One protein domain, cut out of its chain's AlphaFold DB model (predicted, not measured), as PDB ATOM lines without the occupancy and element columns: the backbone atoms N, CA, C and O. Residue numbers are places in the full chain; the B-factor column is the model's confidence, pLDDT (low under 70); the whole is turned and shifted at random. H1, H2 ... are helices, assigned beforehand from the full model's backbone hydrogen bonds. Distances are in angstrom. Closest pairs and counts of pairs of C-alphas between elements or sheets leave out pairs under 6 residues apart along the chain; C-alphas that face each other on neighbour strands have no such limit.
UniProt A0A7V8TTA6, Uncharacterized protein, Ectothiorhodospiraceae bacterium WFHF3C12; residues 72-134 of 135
ATOM      1  N   LEU A  72     207.648 336.371 192.486       82.25
ATOM      2  CA  LEU A  72     207.232 334.980 192.645       82.25
ATOM      3  C   LEU A  72     205.904 334.708 191.940       82.25
ATOM      4  O   LEU A  72     205.732 333.630 191.374       82.25
ATOM      5  N   ARG A  73     204.986 335.679 191.931       82.56
ATOM      6  CA  ARG A  73     203.724 335.574 191.195       82.56
ATOM      7  C   ARG A  73     203.950 335.607 189.688       82.56
ATOM      8  O   ARG A  73     203.418 334.750 188.997       82.56
ATOM      9  N   GLU A  74     204.790 336.515 189.199       84.44
ATOM     10  CA  GLU A  74     205.160 336.549 187.776       84.44
ATOM     11  C   GLU A  74     205.850 335.249 187.339       84.44
ATOM     12  O   GLU A  74     205.500 334.674 186.309       84.44
ATOM     13  N   SER A  75     206.773 334.737 188.164       86.19
ATOM     14  CA  SER A  75     207.438 333.452 187.909       86.19
ATOM     15  C   SER A  75     206.445 332.286 187.874       86.19
ATOM     16  O   SER A  75     206.592 331.370 187.064       86.19
ATOM     17  N   ALA A  76     205.421 332.305 188.737       88.44
ATOM     18  CA  ALA A  76     204.358 331.307 188.715       88.44
ATOM     19  C   ALA A  76     203.529 331.405 187.431       88.44
ATOM     20  O   ALA A  76     203.302 330.388 186.782       88.44
ATOM     21  N   ASP A  77     203.113 332.608 187.041       88.06
ATOM     22  CA  ASP A  77     202.289 332.822 185.851       88.06
ATOM     23  C   ASP A  77     203.020 332.391 184.566       88.06
ATOM     24  O   ASP A  77     202.423 331.738 183.702       88.06
ATOM     25  N   GLU A  78     204.321 332.678 184.451       89.62
ATOM     26  CA  GLU A  78     205.146 332.230 183.324       89.62
ATOM     27  C   GLU A  78     205.248 330.697 183.272       89.62
ATOM     28  O   GLU A  78     204.971 330.089 182.231       89.62
ATOM     29  N   LEU A  79     205.544 330.063 184.412       91.31
ATOM     30  CA  LEU A  79     205.619 328.608 184.539       91.31
ATOM     31  C   LEU A  79     204.287 327.933 184.173       91.31
ATOM     32  O   LEU A  79     204.261 326.955 183.422       91.31
ATOM     33  N   LEU A  80     203.168 328.441 184.694       92.88
ATOM     34  CA  LEU A  80     201.839 327.894 184.423       92.88
ATOM     35  C   LEU A  80     201.474 328.023 182.944       92.88
ATOM     36  O   LEU A  80     200.935 327.079 182.361       92.88
ATOM     37  N   ARG A  81     201.804 329.157 182.318       91.69
ATOM     38  CA  ARG A  81     201.570 329.384 180.888       91.69
ATOM     39  C   ARG A  81     202.383 328.429 180.020       91.69
ATOM     40  O   ARG A  81     201.850 327.907 179.041       91.69
ATOM     41  N   GLU A  82     203.640 328.183 180.381       90.75
ATOM     42  CA  GLU A  82     204.484 327.198 179.707       90.75
ATOM     43  C   GLU A  82     203.873 325.793 179.816       90.75
ATOM     44  O   GLU A  82     203.613 325.144 178.799       90.75
ATOM     45  N   TYR A  83     203.569 325.335 181.033       89.50
ATOM     46  CA  TYR A  83     203.037 323.990 181.253       89.50
ATOM     47  C   TYR A  83     201.648 323.780 180.657       89.50
ATOM     48  O   TYR A  83     201.356 322.687 180.167       89.50
ATOM     49  N   ARG A  84     200.804 324.816 180.615       90.81
ATOM     50  CA  ARG A  84     199.479 324.727 179.997       90.81
ATOM     51  C   ARG A  84     199.537 324.306 178.526       90.81
ATOM     52  O   ARG A  84     198.629 323.606 178.079       90.81
ATOM     53  N   GLY A  85     200.603 324.667 177.804       88.25
ATOM     54  CA  GLY A  85     200.834 324.250 176.416       88.25
ATOM     55  C   GLY A  85     201.184 322.765 176.244       88.25
ATOM     56  O   GLY A  85     201.021 322.223 175.152       88.25
ATOM     57  N   TYR A  86     201.629 322.098 177.312       86.88
ATOM     58  CA  TYR A  86     201.986 320.674 177.313       86.88
ATOM     59  C   TYR A  86     200.907 319.775 177.937       86.88
ATOM     60  O   TYR A  86     200.953 318.553 177.774       86.88
ATOM     61  N   LEU A  87     199.939 320.355 178.649       88.25
ATOM     62  CA  LEU A  87     198.837 319.630 179.277       88.25
ATOM     63  C   LEU A  87     197.688 319.407 178.284       88.25
ATOM     64  O   LEU A  87     197.345 320.275 177.488       88.25
ATOM     65  N   SER A  88     197.064 318.228 178.348       88.31
ATOM     66  CA  SER A  88     195.836 317.953 177.587       88.31
ATOM     67  C   SER A  88     194.647 318.695 178.192       88.31
ATOM     68  O   SER A  88     194.548 318.790 179.407       88.31
ATOM     69  N   ASP A  89     193.678 319.116 177.379       86.00
ATOM     70  CA  ASP A  89     192.485 319.833 177.871       86.00
ATOM     71  C   ASP A  89     191.591 319.002 178.811       86.00
ATOM     72  O   ASP A  89     190.726 319.538 179.497       86.00
ATOM     73  N   SER A  90     191.794 317.683 178.867       87.62
ATOM     74  CA  SER A  90     191.132 316.789 179.823       87.62
ATOM     75  C   SER A  90     191.848 316.677 181.177       87.62
ATOM     76  O   SER A  90     191.386 315.920 182.029       87.62
ATOM     77  N   SER A  91     192.990 317.347 181.356       90.94
ATOM     78  CA  SER A  91     193.764 317.367 182.603       90.94
ATOM     79  C   SER A  91     193.083 318.257 183.643       90.94
ATOM     80  O   SER A  91     192.699 319.394 183.360       90.94
ATOM     81  N   GLY A  92     192.974 317.754 184.871       89.50
ATOM     82  CA  GLY A  92     192.576 318.522 186.045       89.50
ATOM     83  C   GLY A  92     193.539 319.673 186.327       89.50
ATOM     84  O   GLY A  92     193.090 320.758 186.693       89.50
ATOM     85  N   THR A  93     194.834 319.489 186.056       91.75
ATOM     86  CA  THR A  93     195.838 320.560 186.147       91.75
ATOM     87  C   THR A  93     195.555 321.675 185.142       91.75
ATOM     88  O   THR A  93     195.527 322.843 185.520       91.75
ATOM     89  N   ALA A  94     195.277 321.340 183.876       92.81
ATOM     90  CA  ALA A  94     194.919 322.333 182.859       92.81
ATOM     91  C   ALA A  94     193.640 323.094 183.236       92.81
ATOM     92  O   ALA A  94     193.615 324.320 183.192       92.81
ATOM     93  N   ALA A  95     192.609 322.378 183.694       93.06
ATOM     94  CA  ALA A  95     191.366 322.988 184.151       93.06
ATOM     95  C   ALA A  95     191.562 323.894 185.381       93.06
ATOM     96  O   ALA A  95     190.885 324.914 185.509       93.06
ATOM     97  N   ALA A  96     192.474 323.533 186.292       91.94
ATOM     98  CA  ALA A  96     192.836 324.354 187.444       91.94
ATOM     99  C   ALA A  96     193.564 325.642 187.028       91.94
ATOM    100  O   ALA A  96     193.245 326.711 187.548       91.94
ATOM    101  N   ILE A  97     194.466 325.559 186.050       90.69
ATOM    102  CA  ILE A  97     195.144 326.727 185.475       90.69
ATOM    103  C   ILE A  97     194.134 327.647 184.778       90.69
ATOM    104  O   ILE A  97     194.095 328.840 185.065       90.69
ATOM    105  N   ASP A  98     193.272 327.099 183.919       89.50
ATOM    106  CA  ASP A  98     192.344 327.888 183.097       89.50
ATOM    107  C   ASP A  98     191.315 328.670 183.924       89.50
ATOM    108  O   ASP A  98     190.861 329.737 183.510       89.50
ATOM    109  N   ARG A  99     190.947 328.163 185.106       90.31
ATOM    110  CA  ARG A  99     190.059 328.879 186.037       90.31
ATOM    111  C   ARG A  99     190.785 329.836 186.986       90.31
ATOM    112  O   ARG A  99     190.114 330.442 187.817       90.31
ATOM    113  N   GLY A 100     192.114 329.926 186.915       87.19
ATOM    114  CA  GLY A 100     192.924 330.739 187.824       87.19
ATOM    115  C   GLY A 100     192.878 330.251 189.273       87.19
ATOM    116  O   GLY A 100     192.653 331.047 190.179       87.19
ATOM    117  N   ALA A 101     193.010 328.940 189.492       91.00
ATOM    118  CA  ALA A 101     193.060 328.358 190.832       91.00
ATOM    119  C   ALA A 101     194.299 328.810 191.628       91.00
ATOM    120  O   ALA A 101     195.290 329.264 191.059       91.00
ATOM    121  N   GLU A 102     194.261 328.629 192.950       91.12
ATOM    122  CA  GLU A 102     195.427 328.870 193.808       91.12
ATOM    123  C   GLU A 102     196.575 327.905 193.466       91.12
ATOM    124  O   GLU A 102     196.342 326.753 193.077       91.12
ATOM    125  N   LEU A 103     197.823 328.351 193.649       91.75
ATOM    126  CA  LEU A 103     199.012 327.567 193.289       91.75
ATOM    127  C   LEU A 103     199.052 326.215 194.010       91.75
ATOM    128  O   LEU A 103     199.460 325.219 193.417       91.75
ATOM    129  N   GLU A 104     198.601 326.157 195.264       93.31
ATOM    130  CA  GLU A 104     198.516 324.928 196.054       93.31
ATOM    131  C   GLU A 104     197.565 323.909 195.419       93.31
ATOM    132  O   GLU A 104     197.831 322.707 195.426       93.31
ATOM    133  N   GLU A 105     196.457 324.386 194.856       94.31
ATOM    134  CA  GLU A 105     195.474 323.534 194.203       94.31
ATOM    135  C   GLU A 105     196.000 323.022 192.859       94.31
ATOM    136  O   GLU A 105     195.892 321.830 192.568       94.31
ATOM    137  N   ILE A 106     196.647 323.890 192.077       94.50
ATOM    138  CA  ILE A 106     197.281 323.503 190.809       94.50
ATOM    139  C   ILE A 106     198.406 322.490 191.058       94.50
ATOM    140  O   ILE A 106     198.489 321.484 190.355       94.50
ATOM    141  N   ALA A 107     199.240 322.708 192.078       93.38
ATOM    142  CA  ALA A 107     200.310 321.787 192.454       93.38
ATOM    143  C   ALA A 107     199.763 320.412 192.866       93.38
ATOM    144  O   ALA A 107     200.318 319.384 192.472       93.38
ATOM    145  N   ALA A 108     198.650 320.382 193.605       93.94
ATOM    146  CA  ALA A 108     198.000 319.140 194.006       93.94
ATOM    147  C   ALA A 108     197.437 318.358 192.807       93.94
ATOM    148  O   ALA A 108     197.572 317.135 192.761       93.94
ATOM    149  N   GLU A 109     196.820 319.029 191.829       94.94
ATOM    150  CA  GLU A 109     196.367 318.375 190.594       94.94
ATOM    151  C   GLU A 109     197.552 317.881 189.749       94.94
ATOM    152  O   GLU A 109     197.564 316.721 189.326       94.94
ATOM    153  N   ALA A 110     198.603 318.694 189.615       93.00
ATOM    154  CA  ALA A 110     199.824 318.315 188.908       93.00
ATOM    155  C   ALA A 110     200.479 317.069 189.529       93.00
ATOM    156  O   ALA A 110     200.918 316.166 188.812       93.00
ATOM    157  N   GLU A 111     200.518 316.976 190.859       93.31
ATOM    158  CA  GLU A 111     201.049 315.808 191.564       93.31
ATOM    159  C   GLU A 111     200.199 314.552 191.317       93.31
ATOM    160  O   GLU A 111     200.755 313.497 190.991       93.31
ATOM    161  N   LYS A 112     198.864 314.662 191.410       92.88
ATOM    162  CA  LYS A 112     197.932 313.547 191.153       92.88
ATOM    163  C   LYS A 112     198.077 312.987 189.741       92.88
ATOM    164  O   LYS A 112     197.996 311.775 189.548       92.88
ATOM    165  N   GLU A 113     198.304 313.860 188.767       91.81
ATOM    166  CA  GLU A 113     198.451 313.497 187.356       91.81
ATOM    167  C   GLU A 113     199.879 313.079 186.977       91.81
ATOM    168  O   GLU A 113     200.138 312.677 185.843       91.81
ATOM    169  N   GLY A 114     200.818 313.123 187.927       89.75
ATOM    170  CA  GLY A 114     202.202 312.706 187.721       89.75
ATOM    171  C   GLY A 114     203.094 313.760 187.060       89.75
ATOM    172  O   GLY A 114     204.251 313.459 186.755       89.75
ATOM    173  N   ALA A 115     202.620 314.999 186.906       90.62
ATOM    174  CA  ALA A 115     203.402 316.161 186.482       90.62
ATOM    175  C   ALA A 115     204.302 316.666 187.628       90.62
ATOM    176  O   ALA A 115     204.231 317.812 188.069       90.62
ATOM    177  N   LYS A 116     205.184 315.786 188.118       90.88
ATOM    178  CA  LYS A 116     206.031 316.020 189.300       90.88
ATOM    179  C   LYS A 116     206.936 317.242 189.169       90.88
ATOM    180  O   LYS A 116     207.215 317.880 190.173       90.88
ATOM    181  N   ALA A 117     207.398 317.543 187.954       90.56
ATOM    182  CA  ALA A 117     208.234 318.711 187.695       90.56
ATOM    183  C   ALA A 117     207.464 320.015 187.956       90.56
ATOM    184  O   ALA A 117     207.936 320.849 188.719       90.56
ATOM    185  N   LEU A 118     206.243 320.134 187.419       91.75
ATOM    186  CA  LEU A 118     205.367 321.278 187.671       91.75
ATOM    187  C   LEU A 118     205.006 321.391 189.154       91.75
ATOM    188  O   LEU A 118     205.147 322.462 189.737       91.75
ATOM    189  N   ALA A 119     204.588 320.284 189.775       94.19
ATOM    190  CA  ALA A 119     204.240 320.274 191.193       94.19
ATOM    191  C   ALA A 119     205.417 320.742 192.068       94.19
ATOM    192  O   ALA A 119     205.236 321.595 192.931       94.19
ATOM    193  N   ALA A 120     206.632 320.239 191.812       93.88
ATOM    194  CA  ALA A 120     207.832 320.633 192.548       93.88
ATOM    195  C   ALA A 120     208.145 322.130 192.393       93.88
ATOM    196  O   ALA A 120     208.334 322.812 193.399       93.88
ATOM    197  N   SER A 121     208.135 322.653 191.163       93.44
ATOM    198  CA  SER A 121     208.384 324.075 190.907       93.44
ATOM    199  C   SER A 121     207.341 324.982 191.568       93.44
ATOM    200  O   SER A 121     207.698 325.996 192.164       93.44
ATOM    201  N   LEU A 122     206.059 324.601 191.544       93.06
ATOM    202  CA  LEU A 122     205.006 325.350 192.236       93.06
ATOM    203  C   LEU A 122     205.186 325.323 193.756       93.06
ATOM    204  O   LEU A 122     205.051 326.361 194.401       93.06
ATOM    205  N   PHE A 123     205.547 324.174 194.338       92.38
ATOM    206  CA  PHE A 123     205.836 324.080 195.771       92.38
ATOM    207  C   PHE A 123     207.010 324.966 196.202       92.38
ATOM    208  O   PHE A 123     206.944 325.553 197.282       92.38
ATOM    209  N   GLU A 124     208.061 325.085 195.389       91.81
ATOM    210  CA  GLU A 124     209.183 325.992 195.669       91.81
ATOM    211  C   GLU A 124     208.729 327.455 195.692       91.81
ATOM    212  O   GLU A 124     209.026 328.178 196.644       91.81
ATOM    213  N   ILE A 125     207.941 327.871 194.698       90.25
ATOM    214  CA  ILE A 125     207.387 329.228 194.624       90.25
ATOM    215  C   ILE A 125     206.489 329.520 195.832       90.25
ATOM    216  O   ILE A 125     206.635 330.563 196.474       90.25
ATOM    217  N   ILE A 126     205.606 328.582 196.190       89.38
ATOM    218  CA  ILE A 126     204.757 328.685 197.381       89.38
ATOM    219  C   ILE A 126     205.635 328.869 198.625       89.38
ATOM    220  O   ILE A 126     205.437 329.822 199.374       89.38
ATOM    221  N   GLN A 127     206.641 328.014 198.841       87.94
ATOM    222  CA  GLN A 127     207.531 328.111 200.008       87.94
ATOM    223  C   GLN A 127     208.261 329.456 200.091       87.94
ATOM    224  O   GLN A 127     208.327 330.044 201.173       87.94
ATOM    225  N   LEU A 128     208.773 329.962 198.966       86.06
ATOM    226  CA  LEU A 128     209.421 331.273 198.902       86.06
ATOM    227  C   LEU A 128     208.447 332.399 199.263       86.06
ATOM    228  O   LEU A 128     208.810 333.301 200.018       86.06
ATOM    229  N   ARG A 129     207.190 332.307 198.814       81.94
ATOM    230  CA  ARG A 129     206.137 333.278 199.144       81.94
ATOM    231  C   ARG A 129     205.856 333.319 200.648       81.94
ATOM    232  O   ARG A 129     205.739 334.399 201.223       81.94
ATOM    233  N   TRP A 130     205.821 332.160 201.310       79.62
ATOM    234  CA  TRP A 130     205.661 332.078 202.768       79.62
ATOM    235  C   TRP A 130     206.874 332.614 203.544       79.62
ATOM    236  O   TRP A 130     206.709 333.098 204.662       79.62
ATOM    237  N   GLN A 131     208.082 332.554 202.974       74.38
ATOM    238  CA  GLN A 131     209.289 333.111 203.599       74.38
ATOM    239  C   GLN A 131     209.449 334.622 203.374       74.38
ATOM    240  O   GLN A 131     210.010 335.299 204.232       74.38
ATOM    241  N   GLY A 132     208.947 335.157 202.257       61.91
ATOM    242  CA  GLY A 132     209.013 336.585 201.923       61.91
ATOM    243  C   GLY A 132     208.003 337.474 202.662       61.91
ATOM    244  O   GLY A 132     208.231 338.671 202.780       61.91
ATOM    245  N   GLY A 133     206.917 336.911 203.205       54.50
ATOM    246  CA  GLY A 133     205.857 337.655 203.913       54.50
ATOM    247  C   GLY A 133     206.121 337.962 205.395       54.50
ATOM    248  O   GLY A 133     205.195 338.331 206.115       54.50
ATOM    249  N   GLY A 134     207.352 337.758 205.876       46.69
ATOM    250  CA  GLY A 134     207.750 337.961 207.271       46.69
ATOM    251  C   GLY A 134     208.917 338.934 207.409       46.69
ATOM    252  O   GLY A 134     210.024 338.519 207.751       46.69
TER     253      GLY A 134
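What this domain is: This is residues 72 to 134 of the 135 residues of an uncharacterized protein of Ectothiorhodospiraceae bacterium WFHF3C12 (UniProt A0A7V8TTA6). Two longer helices, H1 and H4, lie side by side and run opposite ways, and two shorter helices, H2 and H3, form a helical hairpin whose H3 packs on H4, while H2 lies on the far side of H3 from H4. The link of residues 85 to 91, with Ser 90, makes one end of the long axis, and the close of H4 with residues 133 and 134 makes the other. The printed part has 63 residues, with four named helices in the order H1, H2, H3, H4 and no named strand, and its class is all helix. It is compact, with a radius of gyration of the C-alphas of 11.1 A, and its outline is elongated, spanning 38 by 20 by 17 A.

Where its parts are: H1 covers residues 72 to 84 and begins at C-alpha 72, (207.232, 334.980, 192.645); it is 18.0 A from first to last C-alpha. H2, residues 92 to 98, is 9.8 A long and begins at C-alpha 92, (192.576, 318.522, 186.045). H3 covers residues 103 to 112 and is 14.2 A long. H4, residues 116 to 132, is the longest helix at 24.3 A and ends at C-alpha 132, (209.013, 336.585, 201.923).

How they stand to each other: H1 touches H4 at a shallow tilt of 12 degrees, opposite ways, and their closest C-alphas, those of Leu 72 and Ile 125, are 6.1 A apart. H1 only just touches H2, with 3 pairs of C-alphas within 8 A and with residues 80 to 84 of H1 alone; the closest C-alphas are those of Arg 84 and Ala 94, 5.9 A apart. Those two helices stand at a steep tilt of 61 degrees, opposite ways. H1 and H3 are close but not clearly touching, with the C-alphas of Ala 76 and Leu 103 closest at 8.0 A. H2 and H3 form a helical hairpin at a shallow tilt of 29 degrees, and the C-alphas of Thr 93 and Glu 109 come closest, at 5.0 A. H3 and H4 form a second helical hairpin at a shallow tilt of 26 degrees, with 17 pairs of C-alphas within 8 A; the closest are those of Ala 107 and Ala 119, 4.4 A apart. H2 and H4 are apart. In H1, H2, H3 and H4 every O i to N i+4 pair is within hydrogen-bond range.

The domain as a whole: The two C-alphas farthest apart, those of Ser 90 and Gly 134, are 38.4 A apart, while those of Leu 72 and Gly 134, the first and last printed, are 14.9 A apart. The printed part has no cut. The links from H2 to H3 and from H3 to H4 are tight, and the link from H1 to H2, 7 residues, is short. The mean pLDDT of the printed part is 88.2, and residues 132 to 134, of which 132 belongs to H4, are under 70.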